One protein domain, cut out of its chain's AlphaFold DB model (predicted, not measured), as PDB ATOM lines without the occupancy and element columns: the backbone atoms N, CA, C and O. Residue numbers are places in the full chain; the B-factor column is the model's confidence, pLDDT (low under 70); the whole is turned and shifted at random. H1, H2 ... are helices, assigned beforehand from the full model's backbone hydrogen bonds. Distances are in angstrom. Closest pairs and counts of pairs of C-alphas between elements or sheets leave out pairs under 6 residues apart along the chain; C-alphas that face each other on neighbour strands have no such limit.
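Overview. This is residues 69 to 208 of the 260 residues of the protein "Endoplasmic reticulum transmembrane protein" of Metschnikowia aff. pulcherrima (UniProt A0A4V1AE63). One very long helix, H4, is the spine of a rod; H3 folds back along it as a helical hairpin, H1 runs beside its middle, and the short H2 crosses it farther on, between H1 and H3. The hairpin's loop end, residues 150 to 160, and the corner at residues 113 to 120 stick out. The printed part has 140 residues with four named helices, H1 to H4 in chain order, and no named strand: all helix. It is only just extended, close to loose, with a radius of gyration of the C-alphas of 22.1 A and spans of 82 by 30 by 22 A.

Along the chain. H4, residues 158 to 208, is 75.8 A long, from C-alpha 158 at (74.025, -46.686, 9.259) to C-alpha 208 at (3.011, -42.177, -16.832). H3, residues 115 to 148, measures 49.7 A. H1, residues 69 to 93, measures 35.8 A and begins at C-alpha 69 (62.308, -52.335, -15.984). H2, residues 98 to 113, measures 22.3 A.

Arrangement. H4 is the hub, touching three helices. With residues 168 to 185 alone it touches H3, at a shallow tilt of 30 degrees, opposite ways; the closest C-alphas, of Cys 135 and Leu 175, are 5.3 A apart. With residues 174 to 191 alone it touches H1, at a shallow tilt of 29 degrees, the same way; the closest C-alphas are those of Leu 82 and Val 181, 5.3 A. H2 touches H4 at a steep tilt of 69.7 degrees, only just short of about perpendicular, closest at the C-alphas of Val 105 and Gly 196, 5.8 A. H2 and H3 only just touch, with 3 pairs of C-alphas within 8 A, and only at the corner. H1 and H3 are near each other. Every O i to N i+4 pair is within hydrogen-bond range in H1 and H2, with 28 of 30 in H3 and 45 of 47 in H4.

Size, cuts and confidence. The C-alphas farthest apart, of Pro 154 and Ser 208, are 82.1 A apart. The printed part has no cut and no long link. Residues 69 to 71 and 146 to 162 have pLDDT under 70.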
ATOM      1  N   PHE A  69      63.288 -52.547 -14.917       59.97
ATOM      2  CA  PHE A  69      62.308 -52.335 -15.984       59.97
ATOM      3  C   PHE A  69      60.905 -52.795 -15.567       59.97
ATOM      4  O   PHE A  69      59.921 -52.097 -15.800       59.97
ATOM      5  N   LYS A  70      60.807 -53.924 -14.855       59.41
ATOM      6  CA  LYS A  70      59.553 -54.411 -14.274       59.41
ATOM      7  C   LYS A  70      58.975 -53.435 -13.245       59.41
ATOM      8  O   LYS A  70      57.781 -53.165 -13.292       59.41
ATOM      9  N   MET A  71      59.797 -52.874 -12.354       67.00
ATOM     10  CA  MET A  71      59.337 -51.918 -11.336       67.00
ATOM     11  C   MET A  71      58.857 -50.593 -11.945       67.00
ATOM     12  O   MET A  71      57.874 -50.032 -11.467       67.00
ATOM     13  N   THR A  72      59.500 -50.102 -13.007       71.12
ATOM     14  CA  THR A  72      59.106 -48.854 -13.685       71.12
ATOM     15  C   THR A  72      57.906 -49.031 -14.614       71.12
ATOM     16  O   THR A  72      57.011 -48.185 -14.618       71.12
ATOM     17  N   LEU A  73      57.837 -50.133 -15.368       76.56
ATOM     18  CA  LEU A  73      56.733 -50.390 -16.300       76.56
ATOM     19  C   LEU A  73      55.436 -50.670 -15.537       76.56
ATOM     20  O   LEU A  73      54.407 -50.079 -15.859       76.56
ATOM     21  N   GLN A  74      55.500 -51.470 -14.463       80.25
ATOM     22  CA  GLN A  74      54.352 -51.697 -13.581       80.25
ATOM     23  C   GLN A  74      53.789 -50.363 -13.083       80.25
ATOM     24  O   GLN A  74      52.631 -50.066 -13.335       80.25
ATOM     25  N   MET A  75      54.604 -49.503 -12.467       79.25
ATOM     26  CA  MET A  75      54.103 -48.243 -11.896       79.25
ATOM     27  C   MET A  75      53.586 -47.254 -12.950       79.25
ATOM     28  O   MET A  75      52.640 -46.516 -12.677       79.25
ATOM     29  N   THR A  76      54.137 -47.278 -14.164       85.81
ATOM     30  CA  THR A  76      53.648 -46.453 -15.279       85.81
ATOM     31  C   THR A  76      52.286 -46.937 -15.782       85.81
ATOM     32  O   THR A  76      51.385 -46.124 -15.983       85.81
ATOM     33  N   MET A  77      52.093 -48.255 -15.916       83.62
ATOM     34  CA  MET A  77      50.803 -48.846 -16.294       83.62
ATOM     35  C   MET A  77      49.709 -48.505 -15.270       83.62
ATOM     36  O   MET A  77      48.604 -48.125 -15.651       83.62
ATOM     37  N   VAL A  78      50.032 -48.575 -13.974       86.56
ATOM     38  CA  VAL A  78      49.120 -48.201 -12.875       86.56
ATOM     39  C   VAL A  78      48.714 -46.750 -12.952       86.56
ATOM     40  O   VAL A  78      47.537 -46.420 -12.836       86.56
ATOM     41  N   PHE A  79      49.699 -45.881 -13.143       87.19
ATOM     42  CA  PHE A  79      49.459 -44.456 -13.231       87.19
ATOM     43  C   PHE A  79      48.587 -44.106 -14.445       87.19
ATOM     44  O   PHE A  79      47.628 -43.350 -14.308       87.19
ATOM     45  N   GLY A  80      48.848 -44.719 -15.603       89.31
ATOM     46  CA  GLY A  80      48.014 -44.564 -16.796       89.31
ATOM     47  C   GLY A  80      46.577 -45.050 -16.581       89.31
ATOM     48  O   GLY A  80      45.633 -44.338 -16.919       89.31
ATOM     49  N   ALA A  81      46.397 -46.217 -15.956       88.50
ATOM     50  CA  ALA A  81      45.074 -46.741 -15.619       88.50
ATOM     51  C   ALA A  81      44.315 -45.811 -14.659       88.50
ATOM     52  O   ALA A  81      43.124 -45.571 -14.854       88.50
ATOM     53  N   LEU A  82      45.007 -45.241 -13.669       90.75
ATOM     54  CA  LEU A  82      44.423 -44.278 -12.741       90.75
ATOM     55  C   LEU A  82      43.950 -43.018 -13.465       90.75
ATOM     56  O   LEU A  82      42.814 -42.594 -13.270       90.75
ATOM     57  N   LEU A  83      44.798 -42.425 -14.310       91.88
ATOM     58  CA  LEU A  83      44.440 -41.230 -15.075       91.88
ATOM     59  C   LEU A  83      43.244 -41.489 -15.997       91.88
ATOM     60  O   LEU A  83      42.317 -40.681 -16.034       91.88
ATOM     61  N   ALA A  84      43.225 -42.635 -16.682       91.88
ATOM     62  CA  ALA A  84      42.105 -43.031 -17.527       91.88
ATOM     63  C   ALA A  84      40.805 -43.170 -16.717       91.88
ATOM     64  O   ALA A  84      39.774 -42.620 -17.100       91.88
ATOM     65  N   GLN A  85      40.846 -43.850 -15.569       92.44
ATOM     66  CA  GLN A  85      39.679 -44.008 -14.698       92.44
ATOM     67  C   GLN A  85      39.187 -42.672 -14.135       92.44
ATOM     68  O   GLN A  85      37.982 -42.435 -14.116       92.44
ATOM     69  N   MET A  86      40.092 -41.783 -13.718       91.81
ATOM     70  CA  MET A  86      39.730 -40.448 -13.233       91.81
ATOM     71  C   MET A  86      39.047 -39.618 -14.317       91.81
ATOM     72  O   MET A  86      38.038 -38.972 -14.036       91.81
ATOM     73  N   ALA A  87      39.543 -39.664 -15.556       93.12
ATOM     74  CA  ALA A  87      38.915 -38.981 -16.682       93.12
ATOM     75  C   ALA A  87      37.509 -39.537 -16.970       93.12
ATOM     76  O   ALA A  87      36.559 -38.768 -17.100       93.12
ATOM     77  N   VAL A  88      37.358 -40.868 -16.993       91.12
ATOM     78  CA  VAL A  88      36.064 -41.535 -17.223       91.12
ATOM     79  C   VAL A  88      35.058 -41.204 -16.122       91.12
ATOM     80  O   VAL A  88      33.920 -40.858 -16.423       91.12
ATOM     81  N   ILE A  89      35.462 -41.278 -14.851       89.62
ATOM     82  CA  ILE A  89      34.587 -40.948 -13.719       89.62
ATOM     83  C   ILE A  89      34.214 -39.474 -13.753       89.62
ATOM     84  O   ILE A  89      33.045 -39.162 -13.569       89.62
ATOM     85  N   SER A  90      35.168 -38.579 -14.018       91.00
ATOM     86  CA  SER A  90      34.891 -37.143 -14.113       91.00
ATOM     87  C   SER A  90      33.864 -36.865 -15.206       91.00
ATOM     88  O   SER A  90      32.887 -36.174 -14.951       91.00
ATOM     89  N   PHE A  91      34.021 -37.476 -16.385       89.62
ATOM     90  CA  PHE A  91      33.042 -37.380 -17.467       89.62
ATOM     91  C   PHE A  91      31.666 -37.941 -17.071       89.62
ATOM     92  O   PHE A  91      30.642 -37.348 -17.393       89.62
ATOM     93  N   LEU A  92      31.633 -39.063 -16.348       87.25
ATOM     94  CA  LEU A  92      30.394 -39.730 -15.951       87.25
ATOM     95  C   LEU A  92      29.668 -39.039 -14.779       87.25
ATOM     96  O   LEU A  92      28.449 -39.160 -14.673       87.25
ATOM     97  N   LEU A  93      30.397 -38.331 -13.905       85.06
ATOM     98  CA  LEU A  93      29.840 -37.581 -12.771       85.06
ATOM     99  C   LEU A  93      29.257 -36.228 -13.170       85.06
ATOM    100  O   LEU A  93      28.471 -35.667 -12.403       85.06
ATOM    101  N   VAL A  94      29.642 -35.683 -14.328       87.81
ATOM    102  CA  VAL A  94      29.020 -34.456 -14.827       87.81
ATOM    103  C   VAL A  94      27.509 -34.711 -14.932       87.81
ATOM    104  O   VAL A  94      27.086 -35.767 -15.417       87.81
ATOM    105  N   PRO A  95      26.657 -33.784 -14.459       80.56
ATOM    106  CA  PRO A  95      25.219 -33.915 -14.611       80.56
ATOM    107  C   PRO A  95      24.849 -33.749 -16.093       80.56
ATOM    108  O   PRO A  95      24.487 -32.668 -16.541       80.56
ATOM    109  N   LEU A  96      24.956 -34.827 -16.875       75.50
ATOM    110  CA  LEU A  96      24.594 -34.808 -18.293       75.50
ATOM    111  C   LEU A  96      23.065 -34.802 -18.467       75.50
ATOM    112  O   LEU A  96      22.374 -35.449 -17.678       75.50
ATOM    113  N   PRO A  97      22.527 -34.142 -19.506       80.38
ATOM    114  CA  PRO A  97      21.107 -34.195 -19.847       80.38
ATOM    115  C   PRO A  97      20.646 -35.621 -20.199       80.38
ATOM    116  O   PRO A  97      21.426 -36.441 -20.696       80.38
ATOM    117  N   PHE A  98      19.359 -35.908 -19.966       77.69
ATOM    118  CA  PHE A  98      18.742 -37.243 -20.079       77.69
ATOM    119  C   PHE A  98      19.067 -37.979 -21.385       77.69
ATOM    120  O   PHE A  98      19.375 -39.173 -21.372       77.69
ATOM    121  N   MET A  99      19.077 -37.262 -22.513       79.69
ATOM    122  CA  MET A  99      19.366 -37.850 -23.821       79.69
ATOM    123  C   MET A  99      20.740 -38.521 -23.866       79.69
ATOM    124  O   MET A  99      20.878 -39.618 -24.406       79.69
ATOM    125  N   ILE A 100      21.752 -37.907 -23.250       82.38
ATOM    126  CA  ILE A 100      23.110 -38.452 -23.261       82.38
ATOM    127  C   ILE A 100      23.232 -39.589 -22.243       82.38
ATOM    128  O   ILE A 100      23.853 -40.608 -22.540       82.38
ATOM    129  N   ARG A 101      22.565 -39.482 -21.084       82.75
ATOM    130  CA  ARG A 101      22.511 -40.568 -20.088       82.75
ATOM    131  C   ARG A 101      21.924 -41.845 -20.680       82.75
ATOM    132  O   ARG A 101      22.512 -42.911 -20.522       82.75
ATOM    133  N   SER A 102      20.815 -41.732 -21.411       81.56
ATOM    134  CA  SER A 102      20.171 -42.868 -22.077       81.56
ATOM    135  C   SER A 102      21.090 -43.511 -23.122       81.56
ATOM    136  O   SER A 102      21.237 -44.732 -23.151       81.56
ATOM    137  N   LYS A 103      21.812 -42.710 -23.919       86.19
ATOM    138  CA  LYS A 103      22.788 -43.223 -24.898       86.19
ATOM    139  C   LYS A 103      23.984 -43.910 -24.237       86.19
ATOM    140  O   LYS A 103      24.385 -44.972 -24.703       86.19
ATOM    141  N   ILE A 104      24.521 -43.356 -23.147       84.94
ATOM    142  CA  ILE A 104      25.626 -43.965 -22.388       84.94
ATOM    143  C   ILE A 104      25.183 -45.295 -21.772       84.94
ATOM    144  O   ILE A 104      25.894 -46.288 -21.897       84.94
ATOM    145  N   VAL A 105      24.004 -45.339 -21.141       84.56
ATOM    146  CA  VAL A 105      23.472 -46.565 -20.525       84.56
ATOM    147  C   VAL A 105      23.172 -47.624 -21.584       84.56
ATOM    148  O   VAL A 105      23.577 -48.770 -21.407       84.56
ATOM    149  N   ASN A 106      22.541 -47.258 -22.702       85.44
ATOM    150  CA  ASN A 106      22.247 -48.191 -23.791       85.44
ATOM    151  C   ASN A 106      23.525 -48.682 -24.479       85.44
ATOM    152  O   ASN A 106      23.654 -49.871 -24.753       85.44
ATOM    153  N   GLY A 107      24.501 -47.795 -24.697       84.00
ATOM    154  CA  GLY A 107      25.816 -48.157 -25.223       84.00
ATOM    155  C   GLY A 107      26.569 -49.097 -24.283       84.00
ATOM    156  O   GLY A 107      27.129 -50.096 -24.726       84.00
ATOM    157  N   TRP A 108      26.519 -48.844 -22.973       85.50
ATOM    158  CA  TRP A 108      27.103 -49.726 -21.963       85.50
ATOM    159  C   TRP A 108      26.389 -51.080 -21.874       85.50
ATOM    160  O   TRP A 108      27.044 -52.116 -21.741       85.50
ATOM    161  N   ALA A 109      25.058 -51.095 -21.961       83.81
ATOM    162  CA  ALA A 109      24.259 -52.317 -21.982       83.81
ATOM    163  C   ALA A 109      24.566 -53.163 -23.228       83.81
ATOM    164  O   ALA A 109      24.805 -54.363 -23.098       83.81
ATOM    165  N   ALA A 110      24.670 -52.531 -24.401       84.00
ATOM    166  CA  ALA A 110      25.084 -53.180 -25.643       84.00
ATOM    167  C   ALA A 110      26.517 -53.735 -25.551       84.00
ATOM    168  O   ALA A 110      26.773 -54.878 -25.927       84.00
ATOM    169  N   LEU A 111      27.451 -52.980 -24.961       82.00
ATOM    170  CA  LEU A 111      28.814 -53.461 -24.704       82.00
ATOM    171  C   LEU A 111      28.832 -54.679 -23.774       82.00
ATOM    172  O   LEU A 111      29.621 -55.598 -23.975       82.00
ATOM    173  N   ARG A 112      27.959 -54.709 -22.763       80.81
ATOM    174  CA  ARG A 112      27.845 -55.827 -21.818       80.81
ATOM    175  C   ARG A 112      27.186 -57.066 -22.430       80.81
ATOM    176  O   ARG A 112      27.460 -58.171 -21.963       80.81
ATOM    177  N   GLN A 113      26.349 -56.897 -23.452       85.69
ATOM    178  CA  GLN A 113      25.730 -58.002 -24.190       85.69
ATOM    179  C   GLN A 113      26.776 -58.823 -24.962       85.69
ATOM    180  O   GLN A 113      26.630 -60.035 -25.109       85.69
ATOM    181  N   ASN A 114      27.879 -58.190 -25.371       89.50
ATOM    182  CA  ASN A 114      29.006 -58.877 -25.991       89.50
ATOM    183  C   ASN A 114      29.805 -59.680 -24.951       89.50
ATOM    184  O   ASN A 114      30.520 -59.120 -24.113       89.50
ATOM    185  N   ALA A 115      29.750 -61.013 -25.047       85.19
ATOM    186  CA  ALA A 115      30.462 -61.921 -24.143       85.19
ATOM    187  C   ALA A 115      31.981 -61.657 -24.106       85.19
ATOM    188  O   ALA A 115      32.582 -61.650 -23.031       85.19
ATOM    189  N   ASN A 116      32.583 -61.346 -25.258       89.00
ATOM    190  CA  ASN A 116      34.013 -61.045 -25.382       89.00
ATOM    191  C   ASN A 116      34.427 -59.836 -24.527       89.00
ATOM    192  O   ASN A 116      35.449 -59.866 -23.842       89.00
ATOM    193  N   TYR A 117      33.601 -58.786 -24.510       87.69
ATOM    194  CA  TYR A 117      33.882 -57.580 -23.734       87.69
ATOM    195  C   TYR A 117      33.724 -57.825 -22.230       87.69
ATOM    196  O   TYR A 117      34.542 -57.368 -21.433       87.69
ATOM    197  N   LYS A 118      32.716 -58.613 -21.830       87.25
ATOM    198  CA  LYS A 118      32.519 -59.016 -20.430       87.25
ATOM    199  C   LYS A 118      33.738 -59.761 -19.884       87.25
ATOM    200  O   LYS A 118      34.195 -59.450 -18.784       87.25
ATOM    201  N   VAL A 119      34.274 -60.711 -20.651       89.81
ATOM    202  CA  VAL A 119      35.489 -61.449 -20.273       89.81
ATOM    203  C   VAL A 119      36.685 -60.500 -20.177       89.81
ATOM    204  O   VAL A 119      37.402 -60.537 -19.180       89.81
ATOM    205  N   GLY A 120      36.852 -59.593 -21.146       89.44
ATOM    206  CA  GLY A 120      37.913 -58.582 -21.119       89.44
ATOM    207  C   GLY A 120      37.863 -57.680 -19.881       89.44
ATOM    208  O   GLY A 120      38.886 -57.456 -19.238       89.44
ATOM    209  N   LEU A 121      36.674 -57.218 -19.483       87.69
ATOM    210  CA  LEU A 121      36.502 -56.367 -18.300       87.69
ATOM    211  C   LEU A 121      36.845 -57.118 -17.006       87.69
ATOM    212  O   LEU A 121      37.550 -56.577 -16.152       87.69
ATOM    213  N   ILE A 122      36.411 -58.378 -16.875       89.69
ATOM    214  CA  ILE A 122      36.770 -59.235 -15.732       89.69
ATOM    215  C   ILE A 122      38.281 -59.475 -15.699       89.69
ATOM    216  O   ILE A 122      38.884 -59.393 -14.631       89.69
ATOM    217  N   PHE A 123      38.903 -59.716 -16.853       92.00
ATOM    218  CA  PHE A 123      40.343 -59.924 -16.960       92.00
ATOM    219  C   PHE A 123      41.140 -58.686 -16.525       92.00
ATOM    220  O   PHE A 123      42.018 -58.792 -15.669       92.00
ATOM    221  N   VAL A 124      40.791 -57.497 -17.032       88.31
ATOM    222  CA  VAL A 124      41.430 -56.231 -16.628       88.31
ATOM    223  C   VAL A 124      41.212 -55.963 -15.137       88.31
ATOM    224  O   VAL A 124      42.159 -55.622 -14.430       88.31
ATOM    225  N   SER A 125      39.994 -56.177 -14.629       88.19
ATOM    226  CA  SER A 125      39.700 -56.055 -13.197       88.19
ATOM    227  C   SER A 125      40.528 -57.037 -12.359       88.19
ATOM    228  O   SER A 125      41.029 -56.666 -11.298       88.19
ATOM    229  N   GLY A 126      40.705 -58.273 -12.829       91.38
ATOM    230  CA  GLY A 126      41.525 -59.292 -12.179       91.38
ATOM    231  C   GLY A 126      42.998 -58.896 -12.108       91.38
ATOM    232  O   GLY A 126      43.610 -59.022 -11.048       91.38
ATOM    233  N   ILE A 127      43.552 -58.333 -13.189       89.44
ATOM    234  CA  ILE A 127      44.926 -57.806 -13.206       89.44
ATOM    235  C   ILE A 127      45.100 -56.694 -12.167       89.44
ATOM    236  O   ILE A 127      46.078 -56.718 -11.418       89.44
ATOM    237  N   MET A 128      44.151 -55.757 -12.065       89.00
ATOM    238  CA  MET A 128      44.229 -54.676 -11.071       89.00
ATOM    239  C   MET A 128      44.244 -55.219  -9.637       89.00
ATOM    240  O   MET A 128      45.055 -54.784  -8.819       89.00
ATOM    241  N   VAL A 129      43.409 -56.222  -9.342       91.75
ATOM    242  CA  VAL A 129      43.385 -56.892  -8.031       91.75
ATOM    243  C   VAL A 129      44.695 -57.632  -7.752       91.75
ATOM    244  O   VAL A 129      45.274 -57.463  -6.678       91.75
ATOM    245  N   LEU A 130      45.205 -58.409  -8.710       90.50
ATOM    246  CA  LEU A 130      46.480 -59.122  -8.565       90.50
ATOM    247  C   LEU A 130      47.643 -58.163  -8.303       90.50
ATOM    248  O   LEU A 130      48.498 -58.430  -7.462       90.50
ATOM    249  N   GLN A 131      47.653 -57.019  -8.975       87.81
ATOM    250  CA  GLN A 131      48.674 -55.999  -8.794       87.81
ATOM    251  C   GLN A 131      48.604 -55.326  -7.416       87.81
ATOM    252  O   GLN A 131      49.633 -54.981  -6.829       87.81
ATOM    253  N   PHE A 132      47.407 -55.146  -6.859       90.62
ATOM    254  CA  PHE A 132      47.259 -54.703  -5.474       90.62
ATOM    255  C   PHE A 132      47.778 -55.747  -4.489       90.62
ATOM    256  O   PHE A 132      48.530 -55.397  -3.580       90.62
ATOM    257  N   ILE A 133      47.463 -57.026  -4.709       91.56
ATOM    258  CA  ILE A 133      47.991 -58.124  -3.893       91.56
ATOM    259  C   ILE A 133      49.526 -58.154  -3.957       91.56
ATOM    260  O   ILE A 133      50.164 -58.267  -2.911       91.56
ATOM    261  N   ASP A 134      50.134 -57.974  -5.134       89.19
ATOM    262  CA  ASP A 134      51.594 -57.885  -5.295       89.19
ATOM    263  C   ASP A 134      52.190 -56.728  -4.467       89.19
ATOM    264  O   ASP A 134      53.162 -56.904  -3.724       89.19
ATOM    265  N   CYS A 135      51.549 -55.553  -4.490       88.25
ATOM    266  CA  CYS A 135      51.960 -54.406  -3.675       88.25
ATOM    267  C   CYS A 135      51.847 -54.688  -2.166       88.25
ATOM    268  O   CYS A 135      52.753 -54.334  -1.404       88.25
ATOM    269  N   VAL A 136      50.767 -55.346  -1.726       90.75
ATOM    270  CA  VAL A 136      50.561 -55.737  -0.321       90.75
ATOM    271  C   VAL A 136      51.629 -56.734   0.118       90.75
ATOM    272  O   VAL A 136      52.273 -56.526   1.145       90.75
ATOM    273  N   GLN A 137      51.870 -57.783  -0.670       90.25
ATOM    274  CA  GLN A 137      52.884 -58.794  -0.370       90.25
ATOM    275  C   GLN A 137      54.280 -58.171  -0.274       90.25
ATOM    276  O   GLN A 137      55.049 -58.493   0.635       90.25
ATOM    277  N   LYS A 138      54.606 -57.234  -1.171       85.88
ATOM    278  CA  LYS A 138      55.869 -56.494  -1.136       85.88
ATOM    279  C   LYS A 138      56.005 -55.665   0.145       85.88
ATOM    280  O   LYS A 138      57.051 -55.728   0.791       85.88
ATOM    281  N   LEU A 139      54.958 -54.948   0.558       88.00
ATOM    282  CA  LEU A 139      54.973 -54.166   1.799       88.00
ATOM    283  C   LEU A 139      55.069 -55.058   3.051       88.00
ATOM    284  O   LEU A 139      55.814 -54.748   3.981       88.00
ATOM    285  N   GLN A 140      54.377 -56.199   3.057       88.69
ATOM    286  CA  GLN A 140      54.447 -57.178   4.144       88.69
ATOM    287  C   GLN A 140      55.855 -57.761   4.308       88.69
ATOM    288  O   GLN A 140      56.309 -57.937   5.438       88.69
ATOM    289  N   ARG A 141      56.570 -58.025   3.204       84.81
ATOM    290  CA  ARG A 141      57.974 -58.465   3.250       84.81
ATOM    291  C   ARG A 141      58.860 -57.428   3.936       84.81
ATOM    292  O   ARG A 141      59.592 -57.797   4.845       84.81
ATOM    293  N   PHE A 142      58.723 -56.143   3.600       82.38
ATOM    294  CA  PHE A 142      59.471 -55.074   4.276       82.38
ATOM    295  C   PHE A 142      59.161 -54.989   5.775       82.38
ATOM    296  O   PHE A 142      60.069 -54.805   6.580       82.38
ATOM    297  N   HIS A 143      57.897 -55.163   6.172       82.12
ATOM    298  CA  HIS A 143      57.527 -55.183   7.590       82.12
ATOM    299  C   HIS A 143      58.114 -56.391   8.334       82.12
ATOM    300  O   HIS A 143      58.535 -56.249   9.478       82.12
ATOM    301  N   ARG A 144      58.179 -57.571   7.706       80.06
ATOM    302  CA  ARG A 144      58.804 -58.760   8.310       80.06
ATOM    303  C   ARG A 144      60.324 -58.616   8.417       80.06
ATOM    304  O   ARG A 144      60.865 -58.883   9.483       80.06
ATOM    305  N   SER A 145      60.991 -58.134   7.367       73.62
ATOM    306  CA  SER A 145      62.444 -57.907   7.363       73.62
ATOM    307  C   SER A 145      62.879 -56.860   8.392       73.62
ATOM    308  O   SER A 145      63.857 -57.082   9.098       73.62
ATOM    309  N   GLN A 146      62.099 -55.787   8.579       69.00
ATOM    310  CA  GLN A 146      62.380 -54.757   9.586       69.00
ATOM    311  C   GLN A 146      62.434 -55.312  11.025       69.00
ATOM    312  O   GLN A 146      63.192 -54.806  11.848       69.00
ATOM    313  N   ASN A 147      61.642 -56.341  11.342       60.88
ATOM    314  CA  ASN A 147      61.657 -56.964  12.670       60.88
ATOM    315  C   ASN A 147      62.881 -57.870  12.885       60.88
ATOM    316  O   ASN A 147      63.305 -58.049  14.021       60.88
ATOM    317  N   LEU A 148      63.455 -58.420  11.808       60.28
ATOM    318  CA  LEU A 148      64.620 -59.304  11.873       60.28
ATOM    319  C   LEU A 148      65.942 -58.519  11.926       60.28
ATOM    320  O   LEU A 148      66.866 -58.929  12.617       60.28
ATOM    321  N   GLU A 149      66.011 -57.354  11.275       56.94
ATOM    322  CA  GLU A 149      67.176 -56.448  11.323       56.94
ATOM    323  C   GLU A 149      67.319 -55.683  12.649       56.94
ATOM    324  O   GLU A 149      68.373 -55.117  12.924       56.94
ATOM    325  N   PHE A 150      66.287 -55.690  13.500       53.62
ATOM    326  CA  PHE A 150      66.374 -55.182  14.874       53.62
ATOM    327  C   PHE A 150      66.943 -56.218  15.863       53.62
ATOM    328  O   PHE A 150      67.075 -55.918  17.052       53.62
ATOM    329  N   ALA A 151      67.293 -57.426  15.396       51.59
ATOM    330  CA  ALA A 151      68.122 -58.348  16.162       51.59
ATOM    331  C   ALA A 151      69.541 -57.751  16.285       51.59
ATOM    332  O   ALA A 151      70.097 -57.305  15.280       51.59
ATOM    333  N   PRO A 152      70.140 -57.699  17.490       47.38
ATOM    334  CA  PRO A 152      71.362 -56.943  17.759       47.38
ATOM    335  C   PRO A 152      72.594 -57.657  17.176       47.38
ATOM    336  O   PRO A 152      73.353 -58.305  17.889       47.38
ATOM    337  N   GLY A 153      72.783 -57.561  15.860       55.72
ATOM    338  CA  GLY A 153      73.996 -57.972  15.157       55.72
ATOM    339  C   GLY A 153      74.987 -56.799  15.067       55.72
ATOM    340  O   GLY A 153      74.587 -55.736  14.591       55.72
ATOM    341  N   PRO A 154      76.267 -56.921  15.471       50.38
ATOM    342  CA  PRO A 154      77.118 -55.756  15.761       50.38
ATOM    343  C   PRO A 154      77.691 -54.981  14.553       50.38
ATOM    344  O   PRO A 154      78.589 -54.163  14.748       50.38
ATOM    345  N   HIS A 155      77.239 -55.208  13.309       49.75
ATOM    346  CA  HIS A 155      78.006 -54.779  12.120       49.75
ATOM    347  C   HIS A 155      77.214 -54.173  10.943       49.75
ATOM    348  O   HIS A 155      77.808 -53.929   9.895       49.75
ATOM    349  N   MET A 156      75.909 -53.897  11.053       53.28
ATOM    350  CA  MET A 156      75.150 -53.349   9.912       53.28
ATOM    351  C   MET A 156      75.159 -51.815   9.892       53.28
ATOM    352  O   MET A 156      74.591 -51.144  10.753       53.28
ATOM    353  N   GLY A 157      75.861 -51.268   8.896       53.75
ATOM    354  CA  GLY A 157      76.155 -49.849   8.730       53.75
ATOM    355  C   GLY A 157      74.926 -48.944   8.598       53.75
ATOM    356  O   GLY A 157      73.951 -49.248   7.913       53.75
ATOM    357  N   VAL A 158      75.035 -47.761   9.204       57.19
ATOM    358  CA  VAL A 158      74.025 -46.686   9.259       57.19
ATOM    359  C   VAL A 158      73.505 -46.253   7.871       57.19
ATOM    360  O   VAL A 158      72.381 -45.766   7.773       57.19
ATOM    361  N   GLY A 159      74.267 -46.480   6.790       56.31
ATOM    362  CA  GLY A 159      73.867 -46.164   5.409       56.31
ATOM    363  C   GLY A 159      72.865 -47.136   4.764       56.31
ATOM    364  O   GLY A 159      72.059 -46.711   3.936       56.31
ATOM    365  N   LEU A 160      72.840 -48.414   5.168       58.66
ATOM    366  CA  LEU A 160      71.854 -49.386   4.659       58.66
ATOM    367  C   LEU A 160      70.449 -49.102   5.207       58.66
ATOM    368  O   LEU A 160      69.457 -49.272   4.500       58.66
ATOM    369  N   LEU A 161      70.362 -48.576   6.434       67.12
ATOM    370  CA  LEU A 161      69.080 -48.206   7.036       67.12
ATOM    371  C   LEU A 161      68.370 -47.076   6.284       67.12
ATOM    372  O   LEU A 161      67.143 -47.096   6.188       67.12
ATOM    373  N   SER A 162      69.107 -46.092   5.753       67.38
ATOM    374  CA  SER A 162      68.510 -44.993   4.979       67.38
ATOM    375  C   SER A 162      67.890 -45.468   3.665       67.38
ATOM    376  O   SER A 162      66.778 -45.051   3.339       67.38
ATOM    377  N   ASP A 163      68.560 -46.372   2.947       72.81
ATOM    378  CA  ASP A 163      68.066 -46.913   1.673       72.81
ATOM    379  C   ASP A 163      66.859 -47.849   1.876       72.81
ATOM    380  O   ASP A 163      65.865 -47.807   1.140       72.81
ATOM    381  N   GLN A 164      66.862 -48.623   2.967       73.44
ATOM    382  CA  GLN A 164      65.700 -49.415   3.370       73.44
ATOM    383  C   GLN A 164      64.501 -48.553   3.784       73.44
ATOM    384  O   GLN A 164      63.358 -48.870   3.433       73.44
ATOM    385  N   LEU A 165      64.734 -47.444   4.497       73.69
ATOM    386  CA  LEU A 165      63.673 -46.493   4.833       73.69
ATOM    387  C   LEU A 165      63.075 -45.872   3.568       73.69
ATOM    388  O   LEU A 165      61.852 -45.838   3.436       73.69
ATOM    389  N   ALA A 166      63.915 -45.434   2.627       78.81
ATOM    390  CA  ALA A 166      63.470 -44.890   1.347       78.81
ATOM    391  C   ALA A 166      62.619 -45.914   0.575       78.81
ATOM    392  O   ALA A 166      61.487 -45.623   0.183       78.81
ATOM    393  N   SER A 167      63.104 -47.152   0.459       79.56
ATOM    394  CA  SER A 167      62.392 -48.263  -0.187       79.56
ATOM    395  C   SER A 167      61.020 -48.555   0.437       79.56
ATOM    396  O   SER A 167      60.063 -48.866  -0.281       79.56
ATOM    397  N   LYS A 168      60.882 -48.396   1.760       81.31
ATOM    398  CA  LYS A 168      59.599 -48.527   2.466       81.31
ATOM    399  C   LYS A 168      58.610 -47.426   2.076       81.31
ATOM    400  O   LYS A 168      57.450 -47.735   1.806       81.31
ATOM    401  N   PHE A 169      59.054 -46.169   2.006       82.06
ATOM    402  CA  PHE A 169      58.196 -45.059   1.575       82.06
ATOM    403  C   PHE A 169      57.708 -45.245   0.135       82.06
ATOM    404  O   PHE A 169      56.524 -45.035  -0.147       82.06
ATOM    405  N   TYR A 170      58.579 -45.724  -0.757       82.69
ATOM    406  CA  TYR A 170      58.196 -46.047  -2.131       82.69
ATOM    407  C   TYR A 170      57.156 -47.172  -2.194       82.69
ATOM    408  O   TYR A 170      56.144 -47.038  -2.881       82.69
ATOM    409  N   ALA A 171      57.347 -48.262  -1.444       84.50
ATOM    410  CA  ALA A 171      56.382 -49.362  -1.403       84.50
ATOM    411  C   ALA A 171      55.018 -48.927  -0.835       84.50
ATOM    412  O   ALA A 171      53.977 -49.332  -1.353       84.50
ATOM    413  N   GLN A 172      55.014 -48.070   0.188       88.88
ATOM    414  CA  GLN A 172      53.795 -47.553   0.803       88.88
ATOM    415  C   GLN A 172      52.999 -46.652  -0.158       88.88
ATOM    416  O   GLN A 172      51.790 -46.828  -0.301       88.88
ATOM    417  N   ARG A 173      53.662 -45.730  -0.871       90.44
ATOM    418  CA  ARG A 173      53.010 -44.875  -1.881       90.44
ATOM    419  C   ARG A 173      52.424 -45.698  -3.028       90.44
ATOM    420  O   ARG A 173      51.286 -45.463  -3.428       90.44
ATOM    421  N   ASN A 174      53.190 -46.660  -3.536       87.69
ATOM    422  CA  ASN A 174      52.763 -47.501  -4.653       87.69
ATOM    423  C   ASN A 174      51.556 -48.373  -4.276       87.69
ATOM    424  O   ASN A 174      50.664 -48.568  -5.101       87.69
ATOM    425  N   LEU A 175      51.476 -48.826  -3.019       90.06
ATOM    426  CA  LEU A 175      50.300 -49.522  -2.503       90.06
ATOM    427  C   LEU A 175      49.051 -48.630  -2.519       90.06
ATOM    428  O   LEU A 175      48.006 -49.075  -2.989       90.06
ATOM    429  N   TYR A 176      49.145 -47.386  -2.037       91.75
ATOM    430  CA  TYR A 176      48.002 -46.465  -2.054       91.75
ATOM    431  C   TYR A 176      47.557 -46.127  -3.477       91.75
ATOM    432  O   TYR A 176      46.359 -46.099  -3.746       91.75
ATOM    433  N   LEU A 177      48.508 -45.932  -4.395       89.50
ATOM    434  CA  LEU A 177      48.208 -45.684  -5.803       89.50
ATOM    435  C   LEU A 177      47.462 -46.872  -6.431       89.50
ATOM    436  O   LEU A 177      46.426 -46.686  -7.059       89.50
ATOM    437  N   SER A 178      47.943 -48.096  -6.195       90.44
ATOM    438  CA  SER A 178      47.303 -49.332  -6.665       90.44
ATOM    439  C   SER A 178      45.908 -49.536  -6.049       90.44
ATOM    440  O   SER A 178      44.961 -49.900  -6.744       90.44
ATOM    441  N   GLY A 179      45.739 -49.228  -4.758       91.31
ATOM    442  CA  GLY A 179      44.438 -49.290  -4.084       91.31
ATOM    443  C   GLY A 179      43.423 -48.289  -4.643       91.31
ATOM    444  O   GLY A 179      42.256 -48.637  -4.830       91.31
ATOM    445  N   ALA A 180      43.869 -47.073  -4.978       92.00
ATOM    446  CA  ALA A 180      43.020 -46.066  -5.609       92.00
ATOM    447  C   ALA A 180      42.482 -46.543  -6.968       92.00
ATOM    448  O   ALA A 180      41.300 -46.358  -7.243       92.00
ATOM    449  N   VAL A 181      43.293 -47.225  -7.784       92.25
ATOM    450  CA  VAL A 181      42.859 -47.772  -9.087       92.25
ATOM    451  C   VAL A 181      41.727 -48.794  -8.945       92.25
ATOM    452  O   VAL A 181      40.762 -48.778  -9.709       92.25
ATOM    453  N   ILE A 182      41.801 -49.682  -7.949       92.00
ATOM    454  CA  ILE A 182      40.722 -50.652  -7.697       92.00
ATOM    455  C   ILE A 182      39.453 -49.940  -7.237       92.00
ATOM    456  O   ILE A 182      38.362 -50.237  -7.725       92.00
ATOM    457  N   TYR A 183      39.597 -48.987  -6.315       93.56
ATOM    458  CA  TYR A 183      38.475 -48.200  -5.816       93.56
ATOM    459  C   TYR A 183      37.751 -47.461  -6.951       93.56
ATOM    460  O   TYR A 183      36.528 -47.532  -7.057       93.56
ATOM    461  N   LEU A 184      38.499 -46.809  -7.842       92.50
ATOM    462  CA  LEU A 184      37.941 -46.099  -8.992       92.50
ATOM    463  C   LEU A 184      37.287 -47.064  -9.989       92.50
ATOM    464  O   LEU A 184      36.191 -46.789 -10.470       92.50
ATOM    465  N   GLY A 185      37.888 -48.230 -10.245       90.75
ATOM    466  CA  GLY A 185      37.264 -49.272 -11.066       90.75
ATOM    467  C   GLY A 185      35.894 -49.714 -10.531       90.75
ATOM    468  O   GLY A 185      34.924 -49.806 -11.288       90.75
ATOM    469  N   LEU A 186      35.780 -49.914  -9.216       91.62
ATOM    470  CA  LEU A 186      34.512 -50.243  -8.558       91.62
ATOM    471  C   LEU A 186      33.525 -49.063  -8.577       91.62
ATOM    472  O   LEU A 186      32.320 -49.263  -8.763       91.62
ATOM    473  N   SER A 187      34.030 -47.836  -8.432       92.50
ATOM    474  CA  SER A 187      33.235 -46.610  -8.539       92.50
ATOM    475  C   SER A 187      32.555 -46.508  -9.905       92.50
ATOM    476  O   SER A 187      31.338 -46.356  -9.961       92.50
ATOM    477  N   ILE A 188      33.287 -46.732 -11.005       91.75
ATOM    478  CA  ILE A 188      32.721 -46.737 -12.368       91.75
ATOM    479  C   ILE A 188      31.558 -47.729 -12.472       91.75
ATOM    480  O   ILE A 188      30.482 -47.378 -12.960       91.75
ATOM    481  N   HIS A 189      31.744 -48.957 -11.979       89.75
ATOM    482  CA  HIS A 189      30.688 -49.968 -12.004       89.75
ATOM    483  C   HIS A 189      29.438 -49.514 -11.234       89.75
ATOM    484  O   HIS A 189      28.310 -49.714 -11.688       89.75
ATOM    485  N   THR A 190      29.643 -48.882 -10.080       91.12
ATOM    486  CA  THR A 190      28.567 -48.400  -9.209       91.12
ATOM    487  C   THR A 190      27.810 -47.241  -9.849       91.12
ATOM    488  O   THR A 190      26.582 -47.275  -9.912       91.12
ATOM    489  N   VAL A 191      28.526 -46.253 -10.392       91.19
ATOM    490  CA  VAL A 191      27.921 -45.091 -11.057       91.19
ATOM    491  C   VAL A 191      27.099 -45.533 -12.267       91.19
ATOM    492  O   VAL A 191      25.962 -45.094 -12.415       91.19
ATOM    493  N   LEU A 192      27.601 -46.459 -13.087       88.81
ATOM    494  CA  LEU A 192      26.853 -46.979 -14.237       88.81
ATOM    495  C   LEU A 192      25.597 -47.756 -13.821       88.81
ATOM    496  O   LEU A 192      24.555 -47.630 -14.466       88.81
ATOM    497  N   ALA A 193      25.663 -48.526 -12.730       88.88
ATOM    498  CA  ALA A 193      24.501 -49.234 -12.197       88.88
ATOM    499  C   ALA A 193      23.424 -48.270 -11.673       88.88
ATOM    500  O   ALA A 193      22.235 -48.476 -11.923       88.88
ATOM    501  N   ILE A 194      23.829 -47.208 -10.969       90.56
ATOM    502  CA  ILE A 194      22.913 -46.170 -10.477       90.56
ATOM    503  C   ILE A 194      22.310 -45.396 -11.654       90.56
ATOM    504  O   ILE A 194      21.093 -45.227 -11.704       90.56
ATOM    505  N   MET A 195      23.131 -44.997 -12.627       88.00
ATOM    506  CA  MET A 195      22.681 -44.288 -13.825       88.00
ATOM    507  C   MET A 195      21.641 -45.105 -14.601       88.00
ATOM    508  O   MET A 195      20.616 -44.566 -15.007       88.00
ATOM    509  N   GLY A 196      21.848 -46.420 -14.746       86.62
ATOM    510  CA  GLY A 196      20.878 -47.305 -15.393       86.62
ATOM    511  C   GLY A 196      19.528 -47.355 -14.671       86.62
ATOM    512  O   GLY A 196      18.483 -47.255 -15.311       86.62
ATOM    513  N   LYS A 197      19.535 -47.435 -13.334       87.69
ATOM    514  CA  LYS A 197      18.299 -47.391 -12.532       87.69
ATOM    515  C   LYS A 197      17.590 -46.043 -12.638       87.69
ATOM    516  O   LYS A 197      16.362 -46.010 -12.674       87.69
ATOM    517  N   LEU A 198      18.349 -44.950 -12.686       87.12
ATOM    518  CA  LEU A 198      17.802 -43.602 -12.795       87.12
ATOM    519  C   LEU A 198      17.110 -43.389 -14.147       87.12
ATOM    520  O   LEU A 198      15.969 -42.944 -14.170       87.12
ATOM    521  N   VAL A 199      17.755 -43.786 -15.249       87.19
ATOM    522  CA  VAL A 199      17.180 -43.686 -16.602       87.19
ATOM    523  C   VAL A 199      15.913 -44.533 -16.735       87.19
ATOM    524  O   VAL A 199      14.927 -44.060 -17.290       87.19
ATOM    525  N   ALA A 200      15.907 -45.757 -16.195       85.69
ATOM    526  CA  ALA A 200      14.721 -46.614 -16.220       85.69
ATOM    527  C   ALA A 200      13.543 -46.002 -15.443       85.69
ATOM    528  O   ALA A 200      12.409 -46.042 -15.909       85.69
ATOM    529  N   LYS A 201      13.807 -45.395 -14.277       86.12
ATOM    530  CA  LYS A 201      12.776 -44.684 -13.507       86.12
ATOM    531  C   LYS A 201      12.253 -43.458 -14.250       86.12
ATOM    532  O   LYS A 201      11.048 -43.256 -14.291       86.12
ATOM    533  N   GLU A 202      13.136 -42.656 -14.831       85.12
ATOM    534  CA  GLU A 202      12.758 -41.443 -15.563       85.12
ATOM    535  C   GLU A 202      11.934 -41.757 -16.823       85.12
ATOM    536  O   GLU A 202      10.985 -41.034 -17.121       85.12
ATOM    537  N   ALA A 203      12.228 -42.868 -17.511       84.19
ATOM    538  CA  ALA A 203      11.412 -43.357 -18.624       84.19
ATOM    539  C   ALA A 203       9.978 -43.695 -18.178       84.19
ATOM    540  O   ALA A 203       9.028 -43.178 -18.755       84.19
ATOM    541  N   LEU A 204       9.821 -44.459 -17.088       83.69
ATOM    542  CA  LEU A 204       8.502 -44.786 -16.530       83.69
ATOM    543  C   LEU A 204       7.726 -43.535 -16.091       83.69
ATOM    544  O   LEU A 204       6.521 -43.453 -16.304       83.69
ATOM    545  N   TYR A 205       8.408 -42.549 -15.496       83.12
ATOM    546  CA  TYR A 205       7.772 -41.290 -15.105       83.12
ATOM    547  C   TYR A 205       7.240 -40.510 -16.315       83.12
ATOM    548  O   TYR A 205       6.127 -39.992 -16.252       83.12
ATOM    549  N   ARG A 206       7.990 -40.452 -17.421       79.38
ATOM    550  CA  ARG A 206       7.535 -39.790 -18.655       79.38
ATOM    551  C   ARG A 206       6.379 -40.518 -19.327       79.38
ATOM    552  O   ARG A 206       5.453 -39.849 -19.779       79.38
ATOM    553  N   ASP A 207       6.409 -41.844 -19.354       78.62
ATOM    554  CA  ASP A 207       5.301 -42.631 -19.900       78.62
ATOM    555  C   ASP A 207       4.040 -42.414 -19.056       78.62
ATOM    556  O   ASP A 207       2.997 -42.068 -19.598       78.62
ATOM    557  N   SER A 208       4.150 -42.448 -17.722       75.31
ATOM    558  CA  SER A 208       3.011 -42.177 -16.832       75.31
ATOM    559  C   SER A 208       2.469 -40.742 -16.923       75.31
ATOM    560  O   SER A 208       1.269 -40.534 -16.757       75.31
TER     561      SER A 208